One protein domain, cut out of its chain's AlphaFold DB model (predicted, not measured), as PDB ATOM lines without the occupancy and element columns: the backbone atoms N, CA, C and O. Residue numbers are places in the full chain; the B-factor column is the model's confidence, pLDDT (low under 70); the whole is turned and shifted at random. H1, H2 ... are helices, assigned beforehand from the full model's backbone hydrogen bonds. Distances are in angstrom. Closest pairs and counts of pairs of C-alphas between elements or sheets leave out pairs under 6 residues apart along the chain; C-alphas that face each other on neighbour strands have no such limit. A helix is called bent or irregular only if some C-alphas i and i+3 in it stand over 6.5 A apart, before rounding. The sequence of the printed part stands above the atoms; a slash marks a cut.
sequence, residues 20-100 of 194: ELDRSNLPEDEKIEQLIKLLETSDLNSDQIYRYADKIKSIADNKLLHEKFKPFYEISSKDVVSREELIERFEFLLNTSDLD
ATOM      1  N   GLU A  20      82.659  88.336 104.361       63.66
ATOM      2  CA  GLU A  20      83.173  87.149 103.666       63.66
ATOM      3  C   GLU A  20      84.699  87.003 103.803       63.66
ATOM      4  O   GLU A  20      85.201  85.885 103.927       63.66
ATOM      5  N   LEU A  21      85.432  88.118 103.877       60.28
ATOM      6  CA  LEU A  21      86.877  88.153 104.128       60.28
ATOM      7  C   LEU A  21      87.248  87.677 105.540       60.28
ATOM      8  O   LEU A  21      88.207  86.917 105.700       60.28
ATOM      9  N   ASP A  22      86.467  88.054 106.554       58.78
ATOM     10  CA  ASP A  22      86.659  87.595 107.938       58.78
ATOM     11  C   ASP A  22      86.486  86.066 108.061       58.78
ATOM     12  O   ASP A  22      87.252  85.387 108.744       58.78
ATOM     13  N   ARG A  23      85.543  85.499 107.291       58.59
ATOM     14  CA  ARG A  23      85.255  84.052 107.231       58.59
ATOM     15  C   ARG A  23      86.202  83.250 106.333       58.59
ATOM     16  O   ARG A  23      86.110  82.022 106.307       58.59
ATOM     17  N   SER A  24      87.085  83.906 105.586       58.25
ATOM     18  CA  SER A  24      88.044  83.229 104.713       58.25
ATOM     19  C   SER A  24      89.259  82.714 105.507       58.25
ATOM     20  O   SER A  24      89.820  83.421 106.347       58.25
ATOM     21  N   ASN A  25      89.695  81.478 105.233       58.59
ATOM     22  CA  ASN A  25      90.903  80.853 105.805       58.59
ATOM     23  C   ASN A  25      92.200  81.366 105.142       58.59
ATOM     24  O   ASN A  25      93.143  80.603 104.939       58.59
ATOM     25  N   LEU A  26      92.233  82.635 104.734       63.38
ATOM     26  CA  LEU A  26      93.430  83.232 104.149       63.38
ATOM     27  C   LEU A  26      94.508  83.432 105.233       63.38
ATOM     28  O   LEU A  26      94.151  83.739 106.378       63.38
ATOM     29  N   PRO A  27      95.801  83.285 104.889       73.88
ATOM     30  CA  PRO A  27      96.908  83.689 105.751       73.88
ATOM     31  C   PRO A  27      96.748  85.141 106.215       73.88
ATOM     32  O   PRO A  27      96.226  85.983 105.482       73.88
ATOM     33  N   GLU A  28      97.200  85.442 107.433       73.38
ATOM     34  CA  GLU A  28      97.061  86.774 108.042       73.38
ATOM     35  C   GLU A  28      97.668  87.882 107.163       73.38
ATOM     36  O   GLU A  28      97.059  88.940 107.000       73.38
ATOM     37  N   ASP A  29      98.793  87.593 106.506       74.31
ATOM     38  CA  ASP A  29      99.484  88.515 105.598       74.31
ATOM     39  C   ASP A  29      98.640  88.865 104.359       74.31
ATOM     40  O   ASP A  29      98.526  90.031 103.980       74.31
ATOM     41  N   GLU A  30      97.952  87.878 103.774       74.69
ATOM     42  CA  GLU A  30      97.089  88.092 102.605       74.69
ATOM     43  C   GLU A  30      95.832  88.901 102.960       74.69
ATOM     44  O   GLU A  30      95.330  89.671 102.136       74.69
ATOM     45  N   LYS A  31      95.327  88.780 104.195       75.69
ATOM     46  CA  LYS A  31      94.201  89.598 104.682       75.69
ATOM     47  C   LYS A  31      94.591  91.070 104.812       75.69
ATOM     48  O   LYS A  31      93.791  91.948 104.483       75.69
ATOM     49  N   ILE A  32      95.815  91.347 105.262       78.06
ATOM     50  CA  ILE A  32      96.342  92.711 105.382       78.06
ATOM     51  C   ILE A  32      96.582  93.316 104.000       78.06
ATOM     52  O   ILE A  32      96.198  94.460 103.759       78.06
ATOM     53  N   GLU A  33      97.129  92.547 103.063       81.00
ATOM     54  CA  GLU A  33      97.358  93.016 101.697       81.00
ATOM     55  C   GLU A  33      96.044  93.321 100.957       81.00
ATOM     56  O   GLU A  33      95.930  94.333 100.260       81.00
ATOM     57  N   GLN A  34      94.995  92.525 101.188       75.38
ATOM     58  CA  GLN A  34      93.656  92.833 100.678       75.38
ATOM     59  C   GLN A  34      93.048  94.075 101.334       75.38
ATOM     60  O   GLN A  34      92.419  94.874 100.639       75.38
ATOM     61  N   LEU A  35      93.263  94.294 102.635       76.44
ATOM     62  CA  LEU A  35      92.823  95.515 103.310       76.44
ATOM     63  C   LEU A  35      93.510  96.759 102.727       76.44
ATOM     64  O   LEU A  35      92.834  97.754 102.467       76.44
ATOM     65  N   ILE A  36      94.820  96.693 102.470       81.62
ATOM     66  CA  ILE A  36      95.582  97.771 101.819       81.62
ATOM     67  C   ILE A  36      95.010  98.038 100.428       81.62
ATOM     68  O   ILE A  36      94.631  99.167 100.122       81.62
ATOM     69  N   LYS A  37      94.835  96.991  99.616       83.31
ATOM     70  CA  LYS A  37      94.289  97.111  98.261       83.31
ATOM     71  C   LYS A  37      92.876  97.697  98.242       83.31
ATOM     72  O   LYS A  37      92.537  98.470  97.347       83.31
ATOM     73  N   LEU A  38      92.041  97.348  99.219       78.88
ATOM     74  CA  LEU A  38      90.694  97.900  99.372       78.88
ATOM     75  C   LEU A  38      90.720  99.372  99.785       78.88
ATOM     76  O   LEU A  38      89.905 100.142  99.282       78.88
ATOM     77  N   LEU A  39      91.649  99.771 100.657       78.19
ATOM     78  CA  LEU A  39      91.847 101.173 101.025       78.19
ATOM     79  C   LEU A  39      92.344 101.995  99.825       78.19
ATOM     80  O   LEU A  39      91.819 103.078  99.585       78.19
ATOM     81  N   GLU A  40      93.259 101.456  99.021       79.12
ATOM     82  CA  GLU A  40      93.772 102.102  97.803       79.12
ATOM     83  C   GLU A  40      92.727 102.224  96.684       79.12
ATOM     84  O   GLU A  40      92.685 103.225  95.975       79.12
ATOM     85  N   THR A  41      91.870 101.212  96.508       80.56
ATOM     86  CA  THR A  41      90.808 101.217  95.479       80.56
ATOM     87  C   THR A  41      89.519 101.894  95.936       80.56
ATOM     88  O   THR A  41      88.580 102.073  95.150       80.56
ATOM     89  N   SER A  42      89.432 102.257  97.211       74.25
ATOM     90  CA  SER A  42      88.303 103.000  97.745       74.25
ATOM     91  C   SER A  42      88.453 104.497  97.484       74.25
ATOM     92  O   SER A  42      89.535 105.058  97.588       74.25
ATOM     93  N   ASP A  43      87.337 105.147  97.162       78.62
ATOM     94  CA  ASP A  43      87.255 106.590  96.910       78.62
ATOM     95  C   ASP A  43      87.240 107.362  98.245       78.62
ATOM     96  O   ASP A  43      86.268 108.032  98.601       78.62
ATOM     97  N   LEU A  44      88.264 107.124  99.070       77.62
ATOM     98  CA  LEU A  44      88.428 107.731 100.385       77.62
ATOM     99  C   LEU A  44      89.301 108.973 100.268       77.62
ATOM    100  O   LEU A  44      90.365 108.958  99.652       77.62
ATOM    101  N   ASN A  45      88.874 110.051 100.914       79.94
ATOM    102  CA  ASN A  45      89.701 111.244 101.022       79.94
ATOM    103  C   ASN A  45      90.815 111.056 102.071       79.94
ATOM    104  O   ASN A  45      90.775 110.142 102.901       79.94
ATOM    105  N   SER A  46      91.811 111.946 102.056       78.38
ATOM    106  CA  SER A  46      92.956 111.902 102.978       78.38
ATOM    107  C   SER A  46      92.525 111.807 104.444       78.38
ATOM    108  O   SER A  46      93.060 110.997 105.197       78.38
ATOM    109  N   ASP A  47      91.508 112.573 104.840       79.38
ATOM    110  CA  ASP A  47      91.018 112.613 106.219       79.38
ATOM    111  C   ASP A  47      90.410 111.276 106.660       79.38
ATOM    112  O   ASP A  47      90.563 110.862 107.810       79.38
ATOM    113  N   GLN A  48      89.718 110.576 105.759       80.06
ATOM    114  CA  GLN A  48      89.173 109.248 106.022       80.06
ATOM    115  C   GLN A  48      90.289 108.214 106.159       80.06
ATOM    116  O   GLN A  48      90.256 107.430 107.107       80.06
ATOM    117  N   ILE A  49      91.297 108.248 105.283       80.06
ATOM    118  CA  ILE A  49      92.462 107.352 105.353       80.06
ATOM    119  C   ILE A  49      93.196 107.533 106.687       80.06
ATOM    120  O   ILE A  49      93.438 106.548 107.386       80.06
ATOM    121  N   TYR A  50      93.454 108.780 107.103       81.56
ATOM    122  CA  TYR A  50      94.067 109.065 108.404       81.56
ATOM    123  C   TYR A  50      93.232 108.532 109.572       81.56
ATOM    124  O   TYR A  50      93.785 107.925 110.486       81.56
ATOM    125  N   ARG A  51      91.900 108.674 109.538       81.75
ATOM    126  CA  ARG A  51      91.019 108.125 110.587       81.75
ATOM    127  C   ARG A  51      91.056 106.599 110.662       81.75
ATOM    128  O   ARG A  51      90.927 106.049 111.754       81.75
ATOM    129  N   TYR A  52      91.172 105.901 109.533       79.88
ATOM    130  CA  TYR A  52      91.281 104.439 109.535       79.88
ATOM    131  C   TYR A  52      92.649 103.976 110.036       79.88
ATOM    132  O   TYR A  52      92.703 103.067 110.864       79.88
ATOM    133  N   ALA A  53      93.728 104.637 109.613       80.75
ATOM    134  CA  ALA A  53      95.073 104.371 110.116       80.75
ATOM    135  C   ALA A  53      95.161 104.589 111.636       80.75
ATOM    136  O   ALA A  53      95.678 103.733 112.351       80.75
ATOM    137  N   ASP A  54      94.578 105.679 112.138       84.75
ATOM    138  CA  ASP A  54      94.539 105.990 113.568       84.75
ATOM    139  C   ASP A  54      93.738 104.946 114.365       84.75
ATOM    140  O   ASP A  54      94.176 104.479 115.414       84.75
ATOM    141  N   LYS A  55      92.609 104.463 113.825       81.31
ATOM    142  CA  LYS A  55      91.860 103.350 114.430       81.31
ATOM    143  C   LYS A  55      92.685 102.066 114.498       81.31
ATOM    144  O   LYS A  55      92.703 101.435 115.551       81.31
ATOM    145  N   ILE A  56      93.357 101.682 113.412       83.62
ATOM    146  CA  ILE A  56      94.200 100.476 113.379       83.62
ATOM    147  C   ILE A  56      95.330 100.600 114.401       83.62
ATOM    148  O   ILE A  56      95.516  99.696 115.215       83.62
ATOM    149  N   LYS A  57      96.016 101.747 114.415       82.56
ATOM    150  CA  LYS A  57      97.061 102.057 115.389       82.56
ATOM    151  C   LYS A  57      96.533 101.952 116.820       82.56
ATOM    152  O   LYS A  57      97.100 101.221 117.616       82.56
ATOM    153  N   SER A  58      95.389 102.566 117.122       80.81
ATOM    154  CA  SER A  58      94.795 102.505 118.463       80.81
ATOM    155  C   SER A  58      94.464 101.076 118.910       80.81
ATOM    156  O   SER A  58      94.600 100.742 120.084       80.81
ATOM    157  N   ILE A  59      94.037 100.199 117.992       79.25
ATOM    158  CA  ILE A  59      93.755  98.791 118.301       79.25
ATOM    159  C   ILE A  59      95.058  98.036 118.575       79.25
ATOM    160  O   ILE A  59      95.111  97.249 119.523       79.25
ATOM    161  N   ALA A  60      96.097  98.279 117.772       81.00
ATOM    162  CA  ALA A  60      97.418  97.696 117.969       81.00
ATOM    163  C   ALA A  60      98.024  98.143 119.308       81.00
ATOM    164  O   ALA A  60      98.384  97.291 120.117       81.00
ATOM    165  N   ASP A  61      98.019  99.447 119.591       78.00
ATOM    166  CA  ASP A  61      98.515 100.030 120.840       78.00
ATOM    167  C   ASP A  61      97.791  99.421 122.053       78.00
ATOM    168  O   ASP A  61      98.428  98.985 123.008       78.00
ATOM    169  N   ASN A  62      96.463  99.268 121.994       75.06
ATOM    170  CA  ASN A  62      95.687  98.618 123.057       75.06
ATOM    171  C   ASN A  62      96.062  97.144 123.283       75.06
ATOM    172  O   ASN A  62      96.112  96.688 124.429       75.06
ATOM    173  N   LYS A  63      96.297  96.380 122.210       77.75
ATOM    174  CA  LYS A  63      96.714  94.974 122.324       77.75
ATOM    175  C   LYS A  63      98.117  94.859 122.915       77.75
ATOM    176  O   LYS A  63      98.315  94.063 123.830       77.75
ATOM    177  N   LEU A  64      99.045  95.685 122.440       80.81
ATOM    178  CA  LEU A  64     100.421  95.727 122.928       80.81
ATOM    179  C   LEU A  64     100.481  96.168 124.394       80.81
ATOM    180  O   LEU A  64     101.208  95.569 125.179       80.81
ATOM    181  N   LEU A  65      99.662  97.141 124.805       76.75
ATOM    182  CA  LEU A  65      99.522  97.532 126.210       76.75
ATOM    183  C   LEU A  65      99.041  96.371 127.081       76.75
ATOM    184  O   LEU A  65      99.581  96.135 128.159       76.75
ATOM    185  N   HIS A  66      98.043  95.612 126.626       74.88
ATOM    186  CA  HIS A  66      97.573  94.455 127.384       74.88
ATOM    187  C   HIS A  66      98.670  93.394 127.555       74.88
ATOM    188  O   HIS A  66      98.809  92.817 128.633       74.88
ATOM    189  N   GLU A  67      99.476  93.175 126.517       78.81
ATOM    190  CA  GLU A  67     100.609  92.251 126.542       78.81
ATOM    191  C   GLU A  67     101.741  92.738 127.458       78.81
ATOM    192  O   GLU A  67     102.226  91.960 128.280       78.81
ATOM    193  N   LYS A  68     102.083  94.034 127.417       78.50
ATOM    194  CA  LYS A  68     103.074  94.657 128.311       78.50
ATOM    195  C   LYS A  68     102.716  94.498 129.795       78.50
ATOM    196  O   LYS A  68     103.597  94.267 130.617       78.50
ATOM    197  N   PHE A  69     101.431  94.594 130.153       77.25
ATOM    198  CA  PHE A  69     100.976  94.481 131.548       77.25
ATOM    199  C   PHE A  69     100.662  93.045 131.997       77.25
ATOM    200  O   PHE A  69     100.491  92.796 133.193       77.25
ATOM    201  N   LYS A  70     100.613  92.077 131.075       81.56
ATOM    202  CA  LYS A  70     100.330  90.664 131.377       81.56
ATOM    203  C   LYS A  70     101.244  90.066 132.465       81.56
ATOM    204  O   LYS A  70     100.699  89.450 133.383       81.56
ATOM    205  N   PRO A  71     102.578  90.284 132.463       79.81
ATOM    206  CA  PRO A  71     103.464  89.750 133.501       79.81
ATOM    207  C   PRO A  71     103.121  90.247 134.914       79.81
ATOM    208  O   PRO A  71     103.216  89.488 135.877       79.81
ATOM    209  N   PHE A  72     102.655  91.493 135.044       80.25
ATOM    210  CA  PHE A  72     102.263  92.080 136.329       80.25
ATOM    211  C   PHE A  72     100.994  91.427 136.893       80.25
ATOM    212  O   PHE A  72     100.926  91.118 138.085       80.25
ATOM    213  N   TYR A  73     100.009  91.135 136.035       77.19
ATOM    214  CA  TYR A  73      98.810  90.395 136.442       77.19
ATOM    215  C   TYR A  73      99.131  88.951 136.841       77.19
ATOM    216  O   TYR A  73      98.554  88.432 137.797       77.19
ATOM    217  N   GLU A  74     100.065  88.300 136.145       79.56
ATOM    218  CA  GLU A  74     100.480  86.928 136.450       79.56
ATOM    219  C   GLU A  74     101.207  86.810 137.795       79.56
ATOM    220  O   GLU A  74     101.010  85.819 138.499       79.56
ATOM    221  N   ILE A  75     102.002  87.811 138.192       77.56
ATOM    222  CA  ILE A  75     102.629  87.843 139.522       77.56
ATOM    223  C   ILE A  75     101.581  88.031 140.617       77.56
ATOM    224  O   ILE A  75     101.629  87.327 141.619       77.56
ATOM    225  N   SER A  76     100.610  88.926 140.413       69.12
ATOM    226  CA  SER A  76      99.536  89.154 141.387       69.12
ATOM    227  C   SER A  76      98.577  87.964 141.533       69.12
ATOM    228  O   SER A  76      97.860  87.894 142.530       69.12
ATOM    229  N   SER A  77      98.512  87.075 140.537       66.56
ATOM    230  CA  SER A  77      97.570  85.943 140.500       66.56
ATOM    231  C   SER A  77      98.183  84.619 140.963       66.56
ATOM    232  O   SER A  77      97.446  83.670 141.224       66.56
ATOM    233  N   LYS A  78      99.516  84.520 141.022       66.94
ATOM    234  CA  LYS A  78     100.207  83.353 141.583       66.94
ATOM    235  C   LYS A  78     100.196  83.462 143.106       66.94
ATOM    236  O   LYS A  78     100.382  84.551 143.637       66.94
ATOM    237  N   ASP A  79     100.013  82.339 143.796       60.38
ATOM    238  CA  ASP A  79     100.202  82.246 145.248       60.38
ATOM    239  C   ASP A  79     101.677  82.529 145.575       60.38
ATOM    240  O   ASP A  79     102.516  81.626 145.601       60.38
ATOM    241  N   VAL A  80     102.025  83.809 145.730       61.91
ATOM    242  CA  VAL A  80     103.373  84.224 146.120       61.91
ATOM    243  C   VAL A  80     103.544  83.933 147.609       61.91
ATOM    244  O   VAL A  80     102.708  84.304 148.431       61.91
ATOM    245  N   VAL A  81     104.629  83.233 147.943       61.47
ATOM    246  CA  VAL A  81     104.878  82.649 149.269       61.47
ATOM    247  C   VAL A  81     105.167  83.726 150.329       61.47
ATOM    248  O   VAL A  81     104.858  83.519 151.503       61.47
ATOM    249  N   SER A  82     105.692  84.897 149.935       78.06
ATOM    250  CA  SER A  82     105.894  86.062 150.814       78.06
ATOM    251  C   SER A  82     105.638  87.402 150.104       78.06
ATOM    252  O   SER A  82     105.713  87.507 148.878       78.06
ATOM    253  N   ARG A  83     105.326  88.455 150.878       77.38
ATOM    254  CA  ARG A  83     105.129  89.818 150.340       77.38
ATOM    255  C   ARG A  83     106.427  90.400 149.791       77.38
ATOM    256  O   ARG A  83     106.394  91.134 148.811       77.38
ATOM    257  N   GLU A  84     107.545  90.066 150.418       81.56
ATOM    258  CA  GLU A  84     108.883  90.499 150.035       81.56
ATOM    259  C   GLU A  84     109.243  89.978 148.640       81.56
ATOM    260  O   GLU A  84     109.655  90.751 147.780       81.56
ATOM    261  N   GLU A  85     108.966  88.701 148.366       78.75
ATOM    262  CA  GLU A  85     109.197  88.102 147.048       78.75
ATOM    263  C   GLU A  85     108.301  88.731 145.966       78.75
ATOM    264  O   GLU A  85     108.711  88.883 144.813       78.75
ATOM    265  N   LEU A  86     107.079  89.140 146.323       83.56
ATOM    266  CA  LEU A  86     106.197  89.855 145.401       83.56
ATOM    267  C   LEU A  86     106.788  91.216 145.020       83.56
ATOM    268  O   LEU A  86     106.778  91.558 143.840       83.56
ATOM    269  N   ILE A  87     107.318  91.960 145.995       83.19
ATOM    270  CA  ILE A  87     107.922  93.283 145.782       83.19
ATOM    271  C   ILE A  87     109.170  93.175 144.906       83.19
ATOM    272  O   ILE A  87     109.266  93.908 143.927       83.19
ATOM    273  N   GLU A  88     110.072  92.234 145.189       83.69
ATOM    274  CA  GLU A  88     111.293  92.035 144.393       83.69
ATOM    275  C   GLU A  88     110.978  91.712 142.929       83.69
ATOM    276  O   GLU A  88     111.584  92.262 142.008       83.69
ATOM    277  N   ARG A  89     109.986  90.848 142.681       80.25
ATOM    278  CA  ARG A  89     109.575  90.529 141.308       80.25
ATOM    279  C   ARG A  89     108.873  91.708 140.629       80.25
ATOM    280  O   ARG A  89     109.019  91.875 139.420       80.25
ATOM    281  N   PHE A  90     108.133  92.524 141.380       82.31
ATOM    282  CA  PHE A  90     107.527  93.754 140.862       82.31
ATOM    283  C   PHE A  90     108.596  94.779 140.473       82.31
ATOM    284  O   PHE A  90     108.513  95.370 139.401       82.31
ATOM    285  N   GLU A  91     109.616  94.953 141.313       81.69
ATOM    286  CA  GLU A  91     110.761  95.829 141.060       81.69
ATOM    287  C   GLU A  91     111.559  95.362 139.839       81.69
ATOM    288  O   GLU A  91     111.885  96.162 138.962       81.69
ATOM    289  N   PHE A  92     111.804  94.054 139.726       84.38
ATOM    290  CA  PHE A  92     112.437  93.472 138.547       84.38
ATOM    291  C   PHE A  92     111.636  93.755 137.271       84.38
ATOM    292  O   PHE A  92     112.210  94.188 136.270       84.38
ATOM    293  N   LEU A  93     110.315  93.546 137.294       81.19
ATOM    294  CA  LEU A  93     109.478  93.840 136.134       81.19
ATOM    295  C   LEU A  93     109.480  95.328 135.790       81.19
ATOM    296  O   LEU A  93     109.660  95.643 134.623       81.19
ATOM    297  N   LEU A  94     109.346  96.223 136.771       81.19
ATOM    298  CA  LEU A  94     109.377  97.672 136.547       81.19
ATOM    299  C   LEU A  94     110.689  98.127 135.900       81.19
ATOM    300  O   LEU A  94     110.659  98.940 134.985       81.19
ATOM    301  N   ASN A  95     111.823  97.572 136.330       81.00
ATOM    302  CA  ASN A  95     113.136  97.914 135.776       81.00
ATOM    303  C   ASN A  95     113.393  97.305 134.387       81.00
ATOM    304  O   ASN A  95     114.246  97.799 133.653       81.00
ATOM    305  N   THR A  96     112.695  96.223 134.033       77.88
ATOM    306  CA  THR A  96     112.894  95.516 132.753       77.88
ATOM    307  C   THR A  96     111.840  95.896 131.708       77.88
ATOM    308  O   THR A  96     112.048  95.696 130.512       77.88
ATOM    309  N   SER A  97     110.699  96.430 132.139       74.12
ATOM    310  CA  SER A  97     109.593  96.822 131.271       74.12
ATOM    311  C   SER A  97     109.701  98.285 130.851       74.12
ATOM    312  O   SER A  97     109.846  99.160 131.698       74.12
ATOM    313  N   ASP A  98     109.531  98.558 129.558       73.31
ATOM    314  CA  ASP A  98     109.427  99.914 129.003       73.31
ATOM    315  C   ASP A  98     107.985 100.437 129.185       73.31
ATOM    316  O   ASP A  98     107.186 100.507 128.240       73.31
ATOM    317  N   LEU A  99     107.608 100.633 130.455       74.62
ATOM    318  CA  LEU A  99     106.305 101.139 130.886       74.62
ATOM    319  C   LEU A  99     106.424 102.610 131.268       74.62
ATOM    320  O   LEU A  99     107.100 102.949 132.237       74.62
ATOM    321  N   ASP A 100     105.705 103.464 130.547       77.69
ATOM    322  CA  ASP A 100     105.583 104.878 130.894       77.69
ATOM    323  C   ASP A 100     104.293 105.150 131.695       77.69
ATOM    324  O   ASP A 100     103.345 104.357 131.721       77.69
TER     325      ASP A 100
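This is residues 20 to 100 of the 194 residues of an uncharacterized protein of Ignavibacteria bacterium (UniProt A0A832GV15). One long helix, H2, makes most of the length of this thin, stretched model, and a shorter helix folds back at each of its ends, roughly as in a drawn-out Z. H1 comes before it and meets it as a narrow V that is open and nearly without contact, while H3 packs on the last part of H2 after a kink, as a helical hairpin. The printed part has 81 residues with three named helices, in the order H1, H2, H3, and no named strand; the class is all helix. The whole is extended, with a radius of gyration of the C-alphas of 20.2 A, and flat, its C-alphas spanning 60 by 31 by 15 A.

The printed part begins at Glu 20, and the first named element is H1, residues 28 to 41, 20.1 A from first to last C-alpha; C-alpha 28 is at (97.061, 86.774, 108.042). H2 follows, residues 46 to 77, 45.9 A long, from C-alpha 46 at (92.956, 111.902, 102.978). H2 is irregular, with C-alphas 68 and 71 being 7.2 A apart, and it has a kink of 40 degrees near residue 71. H3 is residues 83 to 96, 20.1 A long, and ends with C-alpha 96 at (112.894, 95.516, 132.753).

H1 and H2 are close but not clearly touching: their closest C-alphas, those of Leu 39 and Ile 49, are 7.6 A apart. They run opposite ways at a shallow tilt of 25 degrees. H2 and H3 touch, and H2 does so with residues 71 to 76 alone. The closest C-alphas of the two are those of Phe 72 and Phe 90, 7.1 A apart. H2 and H3 form a helical hairpin, running opposite ways at a shallow tilt of 32 degrees. H1 and H3 are apart. In H1 and H3 every O i to N i+4 pair is within hydrogen-bond range; in H2 it is 26 of 28.

The two C-alphas farthest apart are those of Asp 43 and Ser 82, at 60.6 A. Residues 23 to 30, of which 28 to 30 belong to H1, stand free, and so do residues 41 to 47, residues 53 to 64 of H2, and residues 79 to 84. The links H1 to H2, of 4 residues, and H2 to H3, of 5 residues, are both tight. The printed part has no cut. The mean pLDDT of the printed part is 76.4, and the model's confidence is low, under 70, at residues 20 to 26 and 76 to 81.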